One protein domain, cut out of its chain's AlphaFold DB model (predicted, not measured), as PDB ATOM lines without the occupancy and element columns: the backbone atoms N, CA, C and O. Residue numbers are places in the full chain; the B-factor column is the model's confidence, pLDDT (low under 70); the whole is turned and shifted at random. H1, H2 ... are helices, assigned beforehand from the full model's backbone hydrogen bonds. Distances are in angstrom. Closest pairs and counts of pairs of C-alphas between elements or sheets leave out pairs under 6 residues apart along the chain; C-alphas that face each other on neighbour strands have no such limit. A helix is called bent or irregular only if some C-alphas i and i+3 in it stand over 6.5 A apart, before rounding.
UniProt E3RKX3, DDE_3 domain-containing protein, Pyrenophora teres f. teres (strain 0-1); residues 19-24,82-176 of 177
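AT A GLANCE: This is residues 19 to 24 and 82 to 176 of the 177 residues of the protein "DDE_3 domain-containing protein" of Pyrenophora teres f. teres (strain 0-1) (UniProt E3RKX3). One long, kinked helix, H1, has the short H3 side by side with its first part, while the tiny H2 follows its far end and a long unnamed stretch, residues 110 to 138, folds back from H2 to H3. Residues 166 to 176, mostly the later part of H4, stick out as an arm. The printed part has 101 residues with four named helices, H1, H2, H3 and H4 in chain order, and no named strand; the class is all helix, though under half of the residues, 46, are in named elements. It is only just compact, close to loose, with a radius of gyration of the C-alphas of 15.1 A and spans of 40 by 39 by 24 A.

IN THESE COORDINATES: Start at C-alpha 19, at (16.503, -28.838, -47.174), in the short piece 19 to 24. Past the cut, find C-alpha 84 at (37.899, -19.546, -44.758); from there H1 runs through residues 84 to 104, 27.6 A. It has a kink of 41 degrees near residue 92 and is only just irregular: C-alphas 89 and 92 are 6.6 A apart. H2 is residues 106 to 109, H3 is 139 to 146, 10.4 A, and H4 is 163 to 175, 18.8 A, ending at C-alpha 175, (12.452, -7.537, -47.088).

HOW THE PARTS SIT: Look at residues 84 to 92, with which alone H1 touches H3; the closest C-alphas, of Thr 88 and Pro 140, are 5.2 A apart. The two run the same way at a shallow tilt of 24 degrees. H1 and H2 are close but not clearly touching, their closest C-alphas, of His 102 and Leu 109, being 7.9 A apart. H4 is apart from H1, H2 and H3. Every O i to N i+4 pair is within hydrogen-bond range in H3 and H4, and 14 of 17 in H1; H2 is too short for such a pair.

THE WHOLE: The two C-alphas farthest apart, of Asp 116 and Arg 176, are 44.1 A apart. Residues 25 to 81 are not printed, and C-alphas 24 and 82 are 20.1 A apart across the cut. The links H2 to H3 and H3 to H4 are long, with 29 and 16 residues; H1 to H2 is tight. The mean pLDDT of the printed part is 90.6, and no printed residue is under 70.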
ATOM      1  N   ASN A  19      16.759 -27.765 -46.230       91.06
ATOM      2  CA  ASN A  19      16.503 -28.838 -47.174       91.06
ATOM      3  C   ASN A  19      14.986 -29.068 -47.286       91.06
ATOM      4  O   ASN A  19      14.181 -28.250 -46.845       91.06
ATOM      5  N   TYR A  20      14.590 -30.160 -47.935       89.50
ATOM      6  CA  TYR A  20      13.181 -30.483 -48.145       89.50
ATOM      7  C   TYR A  20      12.414 -30.785 -46.842       89.50
ATOM      8  O   TYR A  20      11.220 -30.513 -46.751       89.50
ATOM      9  N   TYR A  21      13.094 -31.350 -45.847       91.88
ATOM     10  CA  TYR A  21      12.501 -31.871 -44.617       91.88
ATOM     11  C   TYR A  21      12.580 -30.895 -43.450       91.88
ATOM     12  O   TYR A  21      11.680 -30.872 -42.614       91.88
ATOM     13  N   ASP A  22      13.653 -30.113 -43.385       92.69
ATOM     14  CA  ASP A  22      13.925 -29.236 -42.255       92.69
ATOM     15  C   ASP A  22      14.720 -27.991 -42.675       92.69
ATOM     16  O   ASP A  22      15.202 -27.862 -43.807       92.69
ATOM     17  N   LYS A  23      14.854 -27.048 -41.746       92.75
ATOM     18  CA  LYS A  23      15.621 -25.814 -41.909       92.75
ATOM     19  C   LYS A  23      16.236 -25.379 -40.588       92.75
ATOM     20  O   LYS A  23      15.762 -25.746 -39.518       92.75
ATOM     21  N   ALA A  24      17.235 -24.507 -40.666       94.12
ATOM     22  CA  ALA A  24      17.785 -23.864 -39.483       94.12
ATOM     23  C   ALA A  24      16.677 -23.165 -38.671       94.12
ATOM     24  O   ALA A  24      15.908 -22.362 -39.208       94.12
ATOM     25  N   MET A  82      34.198 -13.309 -46.288       86.44
ATOM     26  CA  MET A  82      34.459 -14.155 -45.126       86.44
ATOM     27  C   MET A  82      35.794 -14.903 -45.277       86.44
ATOM     28  O   MET A  82      36.127 -15.432 -46.336       86.44
ATOM     29  N   ARG A  83      36.576 -14.991 -44.207       88.69
ATOM     30  CA  ARG A  83      37.809 -15.770 -44.123       88.69
ATOM     31  C   ARG A  83      37.451 -17.249 -44.034       88.69
ATOM     32  O   ARG A  83      36.628 -17.652 -43.214       88.69
ATOM     33  N   GLY A  84      38.141 -18.096 -44.797       89.75
ATOM     34  CA  GLY A  84      37.899 -19.546 -44.758       89.75
ATOM     35  C   GLY A  84      38.103 -20.175 -43.371       89.75
ATOM     36  O   GLY A  84      37.434 -21.147 -43.028       89.75
ATOM     37  N   VAL A  85      38.973 -19.587 -42.538       89.88
ATOM     38  CA  VAL A  85      39.157 -19.990 -41.131       89.88
ATOM     39  C   VAL A  85      37.900 -19.711 -40.306       89.88
ATOM     40  O   VAL A  85      37.453 -20.583 -39.563       89.88
ATOM     41  N   TYR A  86      37.302 -18.528 -40.468       91.12
ATOM     42  CA  TYR A  86      36.069 -18.152 -39.780       91.12
ATOM     43  C   TYR A  86      34.911 -19.051 -40.204       91.12
ATOM     44  O   TYR A  86      34.251 -19.659 -39.362       91.12
ATOM     45  N   TYR A  87      34.734 -19.221 -41.518       93.75
ATOM     46  CA  TYR A  87      33.747 -20.143 -42.069       93.75
ATOM     47  C   TYR A  87      33.899 -21.549 -41.468       93.75
ATOM     48  O   TYR A  87      32.927 -22.097 -40.956       93.75
ATOM     49  N   THR A  88      35.117 -22.099 -41.434       95.00
ATOM     50  CA  THR A  88      35.366 -23.446 -40.891       95.00
ATOM     51  C   THR A  88      35.028 -23.546 -39.402       95.00
ATOM     52  O   THR A  88      34.391 -24.506 -38.972       95.00
ATOM     53  N   ASN A  89      35.443 -22.557 -38.608       93.31
ATOM     54  CA  ASN A  89      35.366 -22.624 -37.148       93.31
ATOM     55  C   ASN A  89      34.021 -22.176 -36.569       93.31
ATOM     56  O   ASN A  89      33.765 -22.435 -35.395       93.31
ATOM     57  N   LYS A  90      33.191 -21.468 -37.340       92.25
ATOM     58  CA  LYS A  90      31.946 -20.864 -36.839       92.25
ATOM     59  C   LYS A  90      30.718 -21.320 -37.614       92.25
ATOM     60  O   LYS A  90      29.700 -21.616 -37.001       92.25
ATOM     61  N   ILE A  91      30.809 -21.397 -38.942       94.81
ATOM     62  CA  ILE A  91      29.654 -21.657 -39.812       94.81
ATOM     63  C   ILE A  91      29.558 -23.138 -40.180       94.81
ATOM     64  O   ILE A  91      28.525 -23.767 -39.971       94.81
ATOM     65  N   LEU A  92      30.648 -23.728 -40.665       95.75
ATOM     66  CA  LEU A  92      30.674 -25.115 -41.127       95.75
ATOM     67  C   LEU A  92      30.385 -26.120 -40.003       95.75
ATOM     68  O   LEU A  92      29.838 -27.186 -40.270       95.75
ATOM     69  N   LEU A  93      30.682 -25.768 -38.745       96.19
ATOM     70  CA  LEU A  93      30.299 -26.575 -37.580       96.19
ATOM     71  C   LEU A  93      28.778 -26.772 -37.500       96.19
ATOM     72  O   LEU A  93      28.314 -27.885 -37.280       96.19
ATOM     73  N   ILE A  94      28.014 -25.704 -37.747       95.94
ATOM     74  CA  ILE A  94      26.546 -25.721 -37.712       95.94
ATOM     75  C   ILE A  94      26.014 -26.622 -38.827       95.94
ATOM     76  O   ILE A  94      25.100 -27.415 -38.612       95.94
ATOM     77  N   TYR A  95      26.602 -26.525 -40.021       96.00
ATOM     78  CA  TYR A  95      26.193 -27.336 -41.168       96.00
ATOM     79  C   TYR A  95      26.545 -28.811 -40.991       96.00
ATOM     80  O   TYR A  95      25.743 -29.669 -41.347       96.00
ATOM     81  N   ARG A  96      27.707 -29.116 -40.400       96.25
ATOM     82  CA  ARG A  96      28.091 -30.482 -40.026       96.25
ATOM     83  C   ARG A  96      27.077 -31.080 -39.055       96.25
ATOM     84  O   ARG A  96      26.601 -32.185 -39.288       96.25
ATOM     85  N   ASP A  97      26.755 -30.358 -37.986       96.00
ATOM     86  CA  ASP A  97      25.848 -30.860 -36.951       96.00
ATOM     87  C   ASP A  97      24.446 -31.095 -37.515       96.00
ATOM     88  O   ASP A  97      23.831 -32.122 -37.227       96.00
ATOM     89  N   ALA A  98      23.983 -30.200 -38.393       95.31
ATOM     90  CA  ALA A  98      22.759 -30.417 -39.146       95.31
ATOM     91  C   ALA A  98      22.853 -31.688 -39.999       95.31
ATOM     92  O   ALA A  98      21.991 -32.552 -39.885       95.31
ATOM     93  N   LEU A  99      23.902 -31.851 -40.809       95.38
ATOM     94  CA  LEU A  99      24.062 -33.020 -41.677       95.38
ATOM     95  C   LEU A  99      24.041 -34.335 -40.881       95.38
ATOM     96  O   LEU A  99      23.283 -35.238 -41.228       95.38
ATOM     97  N   TYR A 100      24.760 -34.406 -39.758       95.31
ATOM     98  CA  TYR A 100      24.756 -35.582 -38.881       95.31
ATOM     99  C   TYR A 100      23.389 -35.859 -38.247       95.31
ATOM    100  O   TYR A 100      22.989 -37.020 -38.127       95.31
ATOM    101  N   ASP A 101      22.636 -34.824 -37.863       94.69
ATOM    102  CA  ASP A 101      21.270 -35.016 -37.372       94.69
ATOM    103  C   ASP A 101      20.351 -35.601 -38.457       94.69
ATOM    104  O   ASP A 101      19.584 -36.526 -38.186       94.69
ATOM    105  N   HIS A 102      20.479 -35.128 -39.700       92.88
ATOM    106  CA  HIS A 102      19.678 -35.602 -40.835       92.88
ATOM    107  C   HIS A 102      20.047 -37.021 -41.260       92.88
ATOM    108  O   HIS A 102      19.169 -37.809 -41.615       92.88
ATOM    109  N   GLU A 103      21.329 -37.375 -41.199       92.06
ATOM    110  CA  GLU A 103      21.784 -38.748 -41.403       92.06
ATOM    111  C   GLU A 103      21.183 -39.677 -40.346       92.06
ATOM    112  O   GLU A 103      20.574 -40.689 -40.692       92.06
ATOM    113  N   ARG A 104      21.249 -39.291 -39.067       93.50
ATOM    114  CA  ARG A 104      20.680 -40.068 -37.957       93.50
ATOM    115  C   ARG A 104      19.162 -40.231 -38.066       93.50
ATOM    116  O   ARG A 104      18.636 -41.293 -37.749       93.50
ATOM    117  N   ARG A 105      18.456 -39.186 -38.500       93.12
ATOM    118  CA  ARG A 105      16.988 -39.165 -38.645       93.12
ATOM    119  C   ARG A 105      16.517 -39.587 -40.035       93.12
ATOM    120  O   ARG A 105      15.331 -39.499 -40.340       93.12
ATOM    121  N   SER A 106      17.424 -40.061 -40.882       91.06
ATOM    122  CA  SER A 106      17.144 -40.381 -42.280       91.06
ATOM    123  C   SER A 106      15.954 -41.329 -42.450       91.06
ATOM    124  O   SER A 106      15.117 -41.101 -43.324       91.06
ATOM    125  N   ASP A 107      15.866 -42.372 -41.620       90.81
ATOM    126  CA  ASP A 107      14.785 -43.362 -41.685       90.81
ATOM    127  C   ASP A 107      13.415 -42.757 -41.385       90.81
ATOM    128  O   ASP A 107      12.439 -43.093 -42.052       90.81
ATOM    129  N   GLU A 108      13.362 -41.842 -40.419       93.31
ATOM    130  CA  GLU A 108      12.155 -41.122 -40.022       93.31
ATOM    131  C   GLU A 108      11.745 -40.118 -41.106       93.31
ATOM    132  O   GLU A 108      10.630 -40.172 -41.623       93.31
ATOM    133  N   LEU A 109      12.670 -39.237 -41.503       92.00
ATOM    134  CA  LEU A 109      12.409 -38.170 -42.474       92.00
ATOM    135  C   LEU A 109      11.993 -38.733 -43.840       92.00
ATOM    136  O   LEU A 109      11.175 -38.147 -44.548       92.00
ATOM    137  N   ARG A 110      12.540 -39.895 -44.208       91.69
ATOM    138  CA  ARG A 110      12.390 -40.502 -45.536       91.69
ATOM    139  C   ARG A 110      11.674 -41.845 -45.481       91.69
ATOM    140  O   ARG A 110      11.876 -42.687 -46.353       91.69
ATOM    141  N   ALA A 111      10.806 -42.045 -44.487       92.12
ATOM    142  CA  ALA A 111      10.031 -43.277 -44.316       92.12
ATOM    143  C   ALA A 111       9.176 -43.638 -45.548       92.12
ATOM    144  O   ALA A 111       8.899 -44.807 -45.791       92.12
ATOM    145  N   HIS A 112       8.794 -42.636 -46.345       91.94
ATOM    146  CA  HIS A 112       8.021 -42.791 -47.578       91.94
ATOM    147  C   HIS A 112       8.863 -43.188 -48.808       91.94
ATOM    148  O   HIS A 112       8.288 -43.459 -49.859       91.94
ATOM    149  N   ILE A 113      10.196 -43.211 -48.699       91.62
ATOM    150  CA  ILE A 113      11.129 -43.583 -49.774       91.62
ATOM    151  C   ILE A 113      11.725 -44.949 -49.442       91.62
ATOM    152  O   ILE A 113      12.217 -45.151 -48.323       91.62
ATOM    153  N   HIS A 114      11.713 -45.869 -50.411       90.56
ATOM    154  CA  HIS A 114      12.326 -47.185 -50.254       90.56
ATOM    155  C   HIS A 114      13.816 -47.038 -49.881       90.56
ATOM    156  O   HIS A 114      14.489 -46.200 -50.480       90.56
ATOM    157  N   PRO A 115      14.363 -47.811 -48.919       86.50
ATOM    158  CA  PRO A 115      15.745 -47.640 -48.458       86.50
ATOM    159  C   PRO A 115      16.792 -47.631 -49.578       86.50
ATOM    160  O   PRO A 115      17.681 -46.785 -49.558       86.50
ATOM    161  N   ASP A 116      16.632 -48.487 -50.589       87.75
ATOM    162  CA  ASP A 116      17.555 -48.572 -51.732       87.75
ATOM    163  C   ASP A 116      17.477 -47.365 -52.688       87.75
ATOM    164  O   ASP A 116      18.349 -47.181 -53.533       87.75
ATOM    165  N   GLU A 117      16.447 -46.523 -52.561       88.00
ATOM    166  CA  GLU A 117      16.244 -45.310 -53.369       88.00
ATOM    167  C   GLU A 117      16.638 -44.029 -52.616       88.00
ATOM    168  O   GLU A 117      16.491 -42.910 -53.115       88.00
ATOM    169  N   ARG A 118      17.138 -44.160 -51.385       85.50
ATOM    170  CA  ARG A 118      17.542 -43.015 -50.574       85.50
ATOM    171  C   ARG A 118      18.932 -42.541 -50.991       85.50
ATOM    172  O   ARG A 118      19.938 -43.147 -50.647       85.50
ATOM    173  N   TYR A 119      18.982 -41.402 -51.677       78.31
ATOM    174  CA  TYR A 119      20.235 -40.715 -52.006       78.31
ATOM    175  C   TYR A 119      20.992 -40.226 -50.760       78.31
ATOM    176  O   TYR A 119      20.393 -39.999 -49.704       78.31
ATOM    177  N   ASN A 120      22.302 -40.020 -50.892       88.12
ATOM    178  CA  ASN A 120      23.124 -39.419 -49.841       88.12
ATOM    179  C   ASN A 120      22.723 -37.960 -49.576       88.12
ATOM    180  O   ASN A 120      22.168 -37.275 -50.440       88.12
ATOM    181  N   TRP A 121      23.023 -37.482 -48.369       91.94
ATOM    182  CA  TRP A 121      22.914 -36.067 -48.036       91.94
ATOM    183  C   TRP A 121      24.144 -35.326 -48.553       91.94
ATOM    184  O   TRP A 121      25.272 -35.757 -48.333       91.94
ATOM    185  N   TYR A 122      23.924 -34.194 -49.217       93.31
ATOM    186  CA  TYR A 122      24.995 -33.361 -49.753       93.31
ATOM    187  C   TYR A 122      24.882 -31.931 -49.243       93.31
ATOM    188  O   TYR A 122      23.791 -31.357 -49.203       93.31
ATOM    189  N   LEU A 123      26.027 -31.328 -48.937       93.81
ATOM    190  CA  LEU A 123      26.144 -29.892 -48.735       93.81
ATOM    191  C   LEU A 123      26.263 -29.196 -50.101       93.81
ATOM    192  O   LEU A 123      27.170 -29.472 -50.888       93.81
ATOM    193  N   VAL A 124      25.338 -28.280 -50.387       92.19
ATOM    194  CA  VAL A 124      25.361 -27.453 -51.599       92.19
ATOM    195  C   VAL A 124      25.676 -26.018 -51.205       92.19
ATOM    196  O   VAL A 124      24.941 -25.407 -50.435       92.19
ATOM    197  N   GLU A 125      26.764 -25.482 -51.745       89.38
ATOM    198  CA  GLU A 125      27.246 -24.123 -51.490       89.38
ATOM    199  C   GLU A 125      27.641 -23.469 -52.813       89.38
ATOM    200  O   GLU A 125      27.807 -24.157 -53.821       89.38
ATOM    201  N   ASP A 126      27.766 -22.143 -52.839       84.81
ATOM    202  CA  ASP A 126      28.326 -21.463 -54.006       84.81
ATOM    203  C   ASP A 126      29.858 -21.661 -54.102       84.81
ATOM    204  O   ASP A 126      30.480 -22.393 -53.330       84.81
ATOM    205  N   ASN A 127      30.483 -21.027 -55.094       85.62
ATOM    206  CA  ASN A 127      31.920 -21.138 -55.338       85.62
ATOM    207  C   ASN A 127      32.769 -20.068 -54.622       85.62
ATOM    208  O   ASN A 127      33.856 -19.729 -55.111       85.62
ATOM    209  N   ASP A 128      32.312 -19.530 -53.487       86.00
ATOM    210  CA  ASP A 128      33.097 -18.578 -52.703       86.00
ATOM    211  C   ASP A 128      34.460 -19.194 -52.296       86.00
ATOM    212  O   ASP A 128      34.530 -20.341 -51.831       86.00
ATOM    213  N   PRO A 129      35.583 -18.467 -52.476       86.31
ATOM    214  CA  PRO A 129      36.912 -18.971 -52.125       86.31
ATOM    215  C   PRO A 129      37.052 -19.416 -50.663       86.31
ATOM    216  O   PRO A 129      37.861 -20.301 -50.370       86.31
ATOM    217  N   SER A 130      36.280 -18.822 -49.749       88.88
ATOM    218  CA  SER A 130      36.281 -19.139 -48.319       88.88
ATOM    219  C   SER A 130      35.768 -20.544 -48.003       88.88
ATOM    220  O   SER A 130      36.110 -21.084 -46.954       88.88
ATOM    221  N   TYR A 131      35.043 -21.182 -48.925       90.69
ATOM    222  CA  TYR A 131      34.497 -22.533 -48.756       90.69
ATOM    223  C   TYR A 131      35.467 -23.653 -49.141       90.69
ATOM    224  O   TYR A 131      35.132 -24.834 -49.008       90.69
ATOM    225  N   GLY A 132      36.675 -23.303 -49.597       89.19
ATOM    226  CA  GLY A 132      37.714 -24.265 -49.967       89.19
ATOM    227  C   GLY A 132      37.552 -24.878 -51.357       89.19
ATOM    228  O   GLY A 132      38.236 -25.844 -51.680       89.19
ATOM    229  N   THR A 133      36.693 -24.308 -52.203       85.19
ATOM    230  CA  THR A 133      36.382 -24.814 -53.555       85.19
ATOM    231  C   THR A 133      37.573 -24.749 -54.517       85.19
ATOM    232  O   THR A 133      37.692 -25.572 -55.421       85.19
ATOM    233  N   ARG A 134      38.498 -23.800 -54.309       83.12
ATOM    234  CA  ARG A 134      39.677 -23.588 -55.174       83.12
ATOM    235  C   ARG A 134      40.939 -24.321 -54.726       83.12
ATOM    236  O   ARG A 134      41.826 -24.542 -55.544       83.12
ATOM    237  N   ASN A 135      41.054 -24.654 -53.440       86.88
ATOM    238  CA  ASN A 135      42.249 -25.263 -52.859       86.88
ATOM    239  C   ASN A 135      41.855 -26.422 -51.936       86.88
ATOM    240  O   ASN A 135      41.320 -26.197 -50.850       86.88
ATOM    241  N   ARG A 136      42.172 -27.653 -52.350       89.06
ATOM    242  CA  ARG A 136      41.859 -28.879 -51.597       89.06
ATOM    243  C   ARG A 136      42.654 -29.018 -50.296       89.06
ATOM    244  O   ARG A 136      42.187 -29.693 -49.388       89.06
ATOM    245  N   ASP A 137      43.778 -28.317 -50.181       92.12
ATOM    246  CA  ASP A 137      44.601 -28.274 -48.968       92.12
ATOM    247  C   ASP A 137      44.202 -27.122 -48.031       92.12
ATOM    248  O   ASP A 137      44.832 -26.887 -46.998       92.12
ATOM    249  N   SER A 138      43.160 -26.359 -48.381       92.62
ATOM    250  CA  SER A 138      42.635 -25.315 -47.506       92.62
ATOM    251  C   SER A 138      41.973 -25.911 -46.263       92.62
ATOM    252  O   SER A 138      41.410 -27.005 -46.295       92.62
ATOM    253  N   MET A 139      41.992 -25.157 -45.161       94.25
ATOM    254  CA  MET A 139      41.330 -25.539 -43.910       94.25
ATOM    255  C   MET A 139      39.871 -26.014 -44.101       94.25
ATOM    256  O   MET A 139      39.572 -27.107 -43.621       94.25
ATOM    257  N   PRO A 140      38.981 -25.291 -44.813       95.38
ATOM    258  CA  PRO A 140      37.608 -25.752 -45.040       95.38
ATOM    259  C   PRO A 140      37.525 -27.040 -45.868       95.38
ATOM    260  O   PRO A 140      36.727 -27.915 -45.539       95.38
ATOM    261  N   ALA A 141      38.359 -27.204 -46.900       94.75
ATOM    262  CA  ALA A 141      38.365 -28.422 -47.713       94.75
ATOM    263  C   ALA A 141      38.826 -29.647 -46.903       94.75
ATOM    264  O   ALA A 141      38.151 -30.677 -46.892       94.75
ATOM    265  N   LEU A 142      39.921 -29.506 -46.148       96.50
ATOM    266  CA  LEU A 142      40.420 -30.550 -45.251       96.50
ATOM    267  C   LEU A 142      39.426 -30.859 -44.128       96.50
ATOM    268  O   LEU A 142      39.289 -32.014 -43.731       96.50
ATOM    269  N   TYR A 143      38.725 -29.848 -43.610       97.19
ATOM    270  CA  TYR A 143      37.686 -30.049 -42.605       97.19
ATOM    271  C   TYR A 143      36.540 -30.892 -43.164       97.19
ATOM    272  O   TYR A 143      36.179 -31.894 -42.547       97.19
ATOM    273  N   LYS A 144      36.002 -30.532 -44.339       96.69
ATOM    274  CA  LYS A 144      34.931 -31.292 -45.006       96.69
ATOM    275  C   LYS A 144      35.353 -32.740 -45.242       96.69
ATOM    276  O   LYS A 144      34.630 -33.650 -44.854       96.69
ATOM    277  N   GLN A 145      36.567 -32.951 -45.757       95.81
ATOM    278  CA  GLN A 145      37.126 -34.287 -45.973       95.81
ATOM    279  C   GLN A 145      37.228 -35.103 -44.675       95.81
ATOM    280  O   GLN A 145      36.835 -36.264 -44.645       95.81
ATOM    281  N   ARG A 146      37.743 -34.510 -43.590       96.75
ATOM    282  CA  ARG A 146      37.920 -35.194 -42.294       96.75
ATOM    283  C   ARG A 146      36.607 -35.520 -41.587       96.75
ATOM    284  O   ARG A 146      36.593 -36.420 -40.757       96.75
ATOM    285  N   ASN A 147      35.544 -34.779 -41.886       96.38
ATOM    286  CA  ASN A 147      34.221 -34.955 -41.288       96.38
ATOM    287  C   ASN A 147      33.239 -35.668 -42.238       96.38
ATOM    288  O   ASN A 147      32.044 -35.675 -41.957       96.38
ATOM    289  N   SER A 148      33.723 -36.248 -43.344       94.94
ATOM    290  CA  SER A 148      32.903 -36.941 -44.353       94.94
ATOM    291  C   SER A 148      31.754 -36.091 -44.915       94.94
ATOM    292  O   SER A 148      30.692 -36.606 -45.236       94.94
ATOM    293  N   ILE A 149      31.959 -34.777 -45.038       95.62
ATOM    294  CA  ILE A 149      30.960 -33.861 -45.597       95.62
ATOM    295  C   ILE A 149      31.088 -33.885 -47.120       95.62
ATOM    296  O   ILE A 149      31.995 -33.268 -47.690       95.62
ATOM    297  N   GLU A 150      30.173 -34.589 -47.782       93.12
ATOM    298  CA  GLU A 150      30.081 -34.593 -49.241       93.12
ATOM    299  C   GLU A 150      29.493 -33.270 -49.748       93.12
ATOM    300  O   GLU A 150      28.517 -32.745 -49.208       93.12
ATOM    301  N   THR A 151      30.093 -32.717 -50.805       92.62
ATOM    302  CA  THR A 151      29.634 -31.472 -51.437       92.62
ATOM    303  C   THR A 151      29.295 -31.696 -52.899       92.62
ATOM    304  O   THR A 151      29.945 -32.489 -53.582       92.62
ATOM    305  N   VAL A 152      28.286 -30.980 -53.395       89.56
ATOM    306  CA  VAL A 152      27.982 -30.967 -54.830       89.56
ATOM    307  C   VAL A 152      28.921 -29.997 -55.533       89.56
ATOM    308  O   VAL A 152      29.067 -28.848 -55.120       89.56
ATOM    309  N   ASN A 153      29.531 -30.446 -56.629       84.31
ATOM    310  CA  ASN A 153      30.321 -29.571 -57.480       84.31
ATOM    311  C   ASN A 153      29.399 -28.592 -58.220       84.31
ATOM    312  O   ASN A 153      28.671 -28.991 -59.130       84.31
ATOM    313  N   GLN A 154      29.434 -27.321 -57.832       82.94
ATOM    314  CA  GLN A 154      28.713 -26.258 -58.519       82.94
ATOM    315  C   GLN A 154      29.594 -25.676 -59.631       82.94
ATOM    316  O   GLN A 154      30.754 -25.341 -59.382       82.94
ATOM    317  N   PRO A 155      29.099 -25.530 -60.869       85.94
ATOM    318  CA  PRO A 155      29.855 -24.859 -61.915       85.94
ATOM    319  C   PRO A 155      30.031 -23.367 -61.599       85.94
ATOM    320  O   PRO A 155      29.178 -22.706 -61.003       85.94
ATOM    321  N   ALA A 156      31.183 -22.817 -61.985       83.31
ATOM    322  CA  ALA A 156      31.466 -21.400 -61.790       83.31
ATOM    323  C   ALA A 156      30.458 -20.529 -62.559       83.31
ATOM    324  O   ALA A 156      30.031 -20.884 -63.657       83.31
ATOM    325  N   ASN A 157      30.104 -19.369 -61.993       83.88
ATOM    326  CA  ASN A 157      29.197 -18.388 -62.607       83.88
ATOM    327  C   ASN A 157      27.829 -18.953 -63.032       83.88
ATOM    328  O   ASN A 157      27.251 -18.469 -64.000       83.88
ATOM    329  N   SER A 158      27.319 -19.959 -62.317       87.94
ATOM    330  CA  SER A 158      26.025 -20.596 -62.606       87.94
ATOM    331  C   SER A 158      25.044 -20.432 -61.433       87.94
ATOM    332  O   SER A 158      24.677 -21.415 -60.787       87.94
ATOM    333  N   PRO A 159      24.663 -19.186 -61.081       85.19
ATOM    334  CA  PRO A 159      23.749 -18.915 -59.966       85.19
ATOM    335  C   PRO A 159      22.371 -19.567 -60.165       85.19
ATOM    336  O   PRO A 159      21.717 -19.959 -59.206       85.19
ATOM    337  N   ASP A 160      21.947 -19.740 -61.413       87.19
ATOM    338  CA  ASP A 160      20.706 -20.398 -61.818       87.19
ATOM    339  C   ASP A 160      20.647 -21.893 -61.461       87.19
ATOM    340  O   ASP A 160      19.557 -22.436 -61.290       87.19
ATOM    341  N   LEU A 161      21.802 -22.545 -61.294       85.94
ATOM    342  CA  LEU A 161      21.900 -23.952 -60.893       85.94
ATOM    343  C   LEU A 161      21.977 -24.145 -59.371       85.94
ATOM    344  O   LEU A 161      21.969 -25.281 -58.889       85.94
ATOM    345  N   ASN A 162      22.019 -23.054 -58.603       86.88
ATOM    346  CA  ASN A 162      22.037 -23.098 -57.150       86.88
ATOM    347  C   ASN A 162      20.699 -22.617 -56.571       86.88
ATOM    348  O   ASN A 162      20.321 -21.450 -56.685       86.88
ATOM    349  N   LEU A 163      20.001 -23.518 -55.873       85.38
ATOM    350  CA  LEU A 163      18.721 -23.230 -55.216       85.38
ATOM    351  C   LEU A 163      18.796 -22.047 -54.237       85.38
ATOM    352  O   LEU A 163      17.775 -21.401 -53.986       85.38
ATOM    353  N   ILE A 164      19.984 -21.730 -53.711       85.81
ATOM    354  CA  ILE A 164      20.180 -20.600 -52.798       85.81
ATOM    355  C   ILE A 164      19.741 -19.264 -53.415       85.81
ATOM    356  O   ILE A 164      19.215 -18.408 -52.707       85.81
ATOM    357  N   GLU A 165      19.862 -19.088 -54.733       86.69
ATOM    358  CA  GLU A 165      19.471 -17.846 -55.411       86.69
ATOM    359  C   GLU A 165      17.953 -17.649 -55.424       86.69
ATOM    360  O   GLU A 165      17.459 -16.533 -55.235       86.69
ATOM    361  N   ALA A 166      17.190 -18.737 -55.560       88.31
ATOM    362  CA  ALA A 166      15.738 -18.696 -55.427       88.31
ATOM    363  C   ALA A 166      15.332 -18.273 -54.005       88.31
ATOM    364  O   ALA A 166      14.457 -17.421 -53.833       88.31
ATOM    365  N   ILE A 167      16.018 -18.800 -52.986       87.75
ATOM    366  CA  ILE A 167      15.798 -18.411 -51.587       87.75
ATOM    367  C   ILE A 167      16.147 -16.939 -51.370       87.75
ATOM    368  O   ILE A 167      15.361 -16.202 -50.770       87.75
ATOM    369  N   TRP A 168      17.270 -16.469 -51.916       87.19
ATOM    370  CA  TRP A 168      17.640 -15.059 -51.856       87.19
ATOM    371  C   TRP A 168      16.603 -14.153 -52.507       87.19
ATOM    372  O   TRP A 168      16.315 -13.086 -51.966       87.19
ATOM    373  N   ASN A 169      16.013 -14.553 -53.633       89.88
ATOM    374  CA  ASN A 169      14.956 -13.780 -54.281       89.88
ATOM    375  C   ASN A 169      13.713 -13.659 -53.393       89.88
ATOM    376  O   ASN A 169      13.213 -12.548 -53.219       89.88
ATOM    377  N   ILE A 170      13.289 -14.750 -52.746       90.06
ATOM    378  CA  ILE A 170      12.174 -14.733 -51.785       90.06
ATOM    379  C   ILE A 170      12.487 -13.804 -50.604       90.06
ATOM    380  O   ILE A 170      11.646 -13.001 -50.198       90.06
ATOM    381  N   ILE A 171      13.702 -13.874 -50.049       88.62
ATOM    382  CA  ILE A 171      14.120 -13.000 -48.942       88.62
ATOM    383  C   ILE A 171      14.120 -11.534 -49.389       88.62
ATOM    384  O   ILE A 171      13.573 -10.679 -48.692       88.62
ATOM    385  N   LYS A 172      14.695 -11.223 -50.557       88.56
ATOM    386  CA  LYS A 172      14.741  -9.860 -51.114       88.56
ATOM    387  C   LYS A 172      13.339  -9.311 -51.355       88.56
ATOM    388  O   LYS A 172      13.094  -8.149 -51.056       88.56
ATOM    389  N   GLU A 173      12.423 -10.126 -51.866       91.88
ATOM    390  CA  GLU A 173      11.028  -9.734 -52.074       91.88
ATOM    391  C   GLU A 173      10.345  -9.398 -50.746       91.88
ATOM    392  O   GLU A 173       9.757  -8.331 -50.611       91.88
ATOM    393  N   ARG A 174      10.495 -10.253 -49.729       89.06
ATOM    394  CA  ARG A 174       9.859 -10.060 -48.415       89.06
ATOM    395  C   ARG A 174      10.470  -8.937 -47.576       89.06
ATOM    396  O   ARG A 174       9.815  -8.420 -46.675       89.06
ATOM    397  N   THR A 175      11.731  -8.596 -47.820       85.94
ATOM    398  CA  THR A 175      12.452  -7.537 -47.088       85.94
ATOM    399  C   THR A 175      12.400  -6.184 -47.791       85.94
ATOM    400  O   THR A 175      12.650  -5.158 -47.151       85.94
ATOM    401  N   ARG A 176      12.041  -6.153 -49.082       82.44
ATOM    402  CA  ARG A 176      11.705  -4.922 -49.800       82.44
ATOM    403  C   ARG A 176      10.430  -4.324 -49.202       82.44
ATOM    404  O   ARG A 176       9.343  -4.866 -49.366       82.44
TER     405      ARG A 176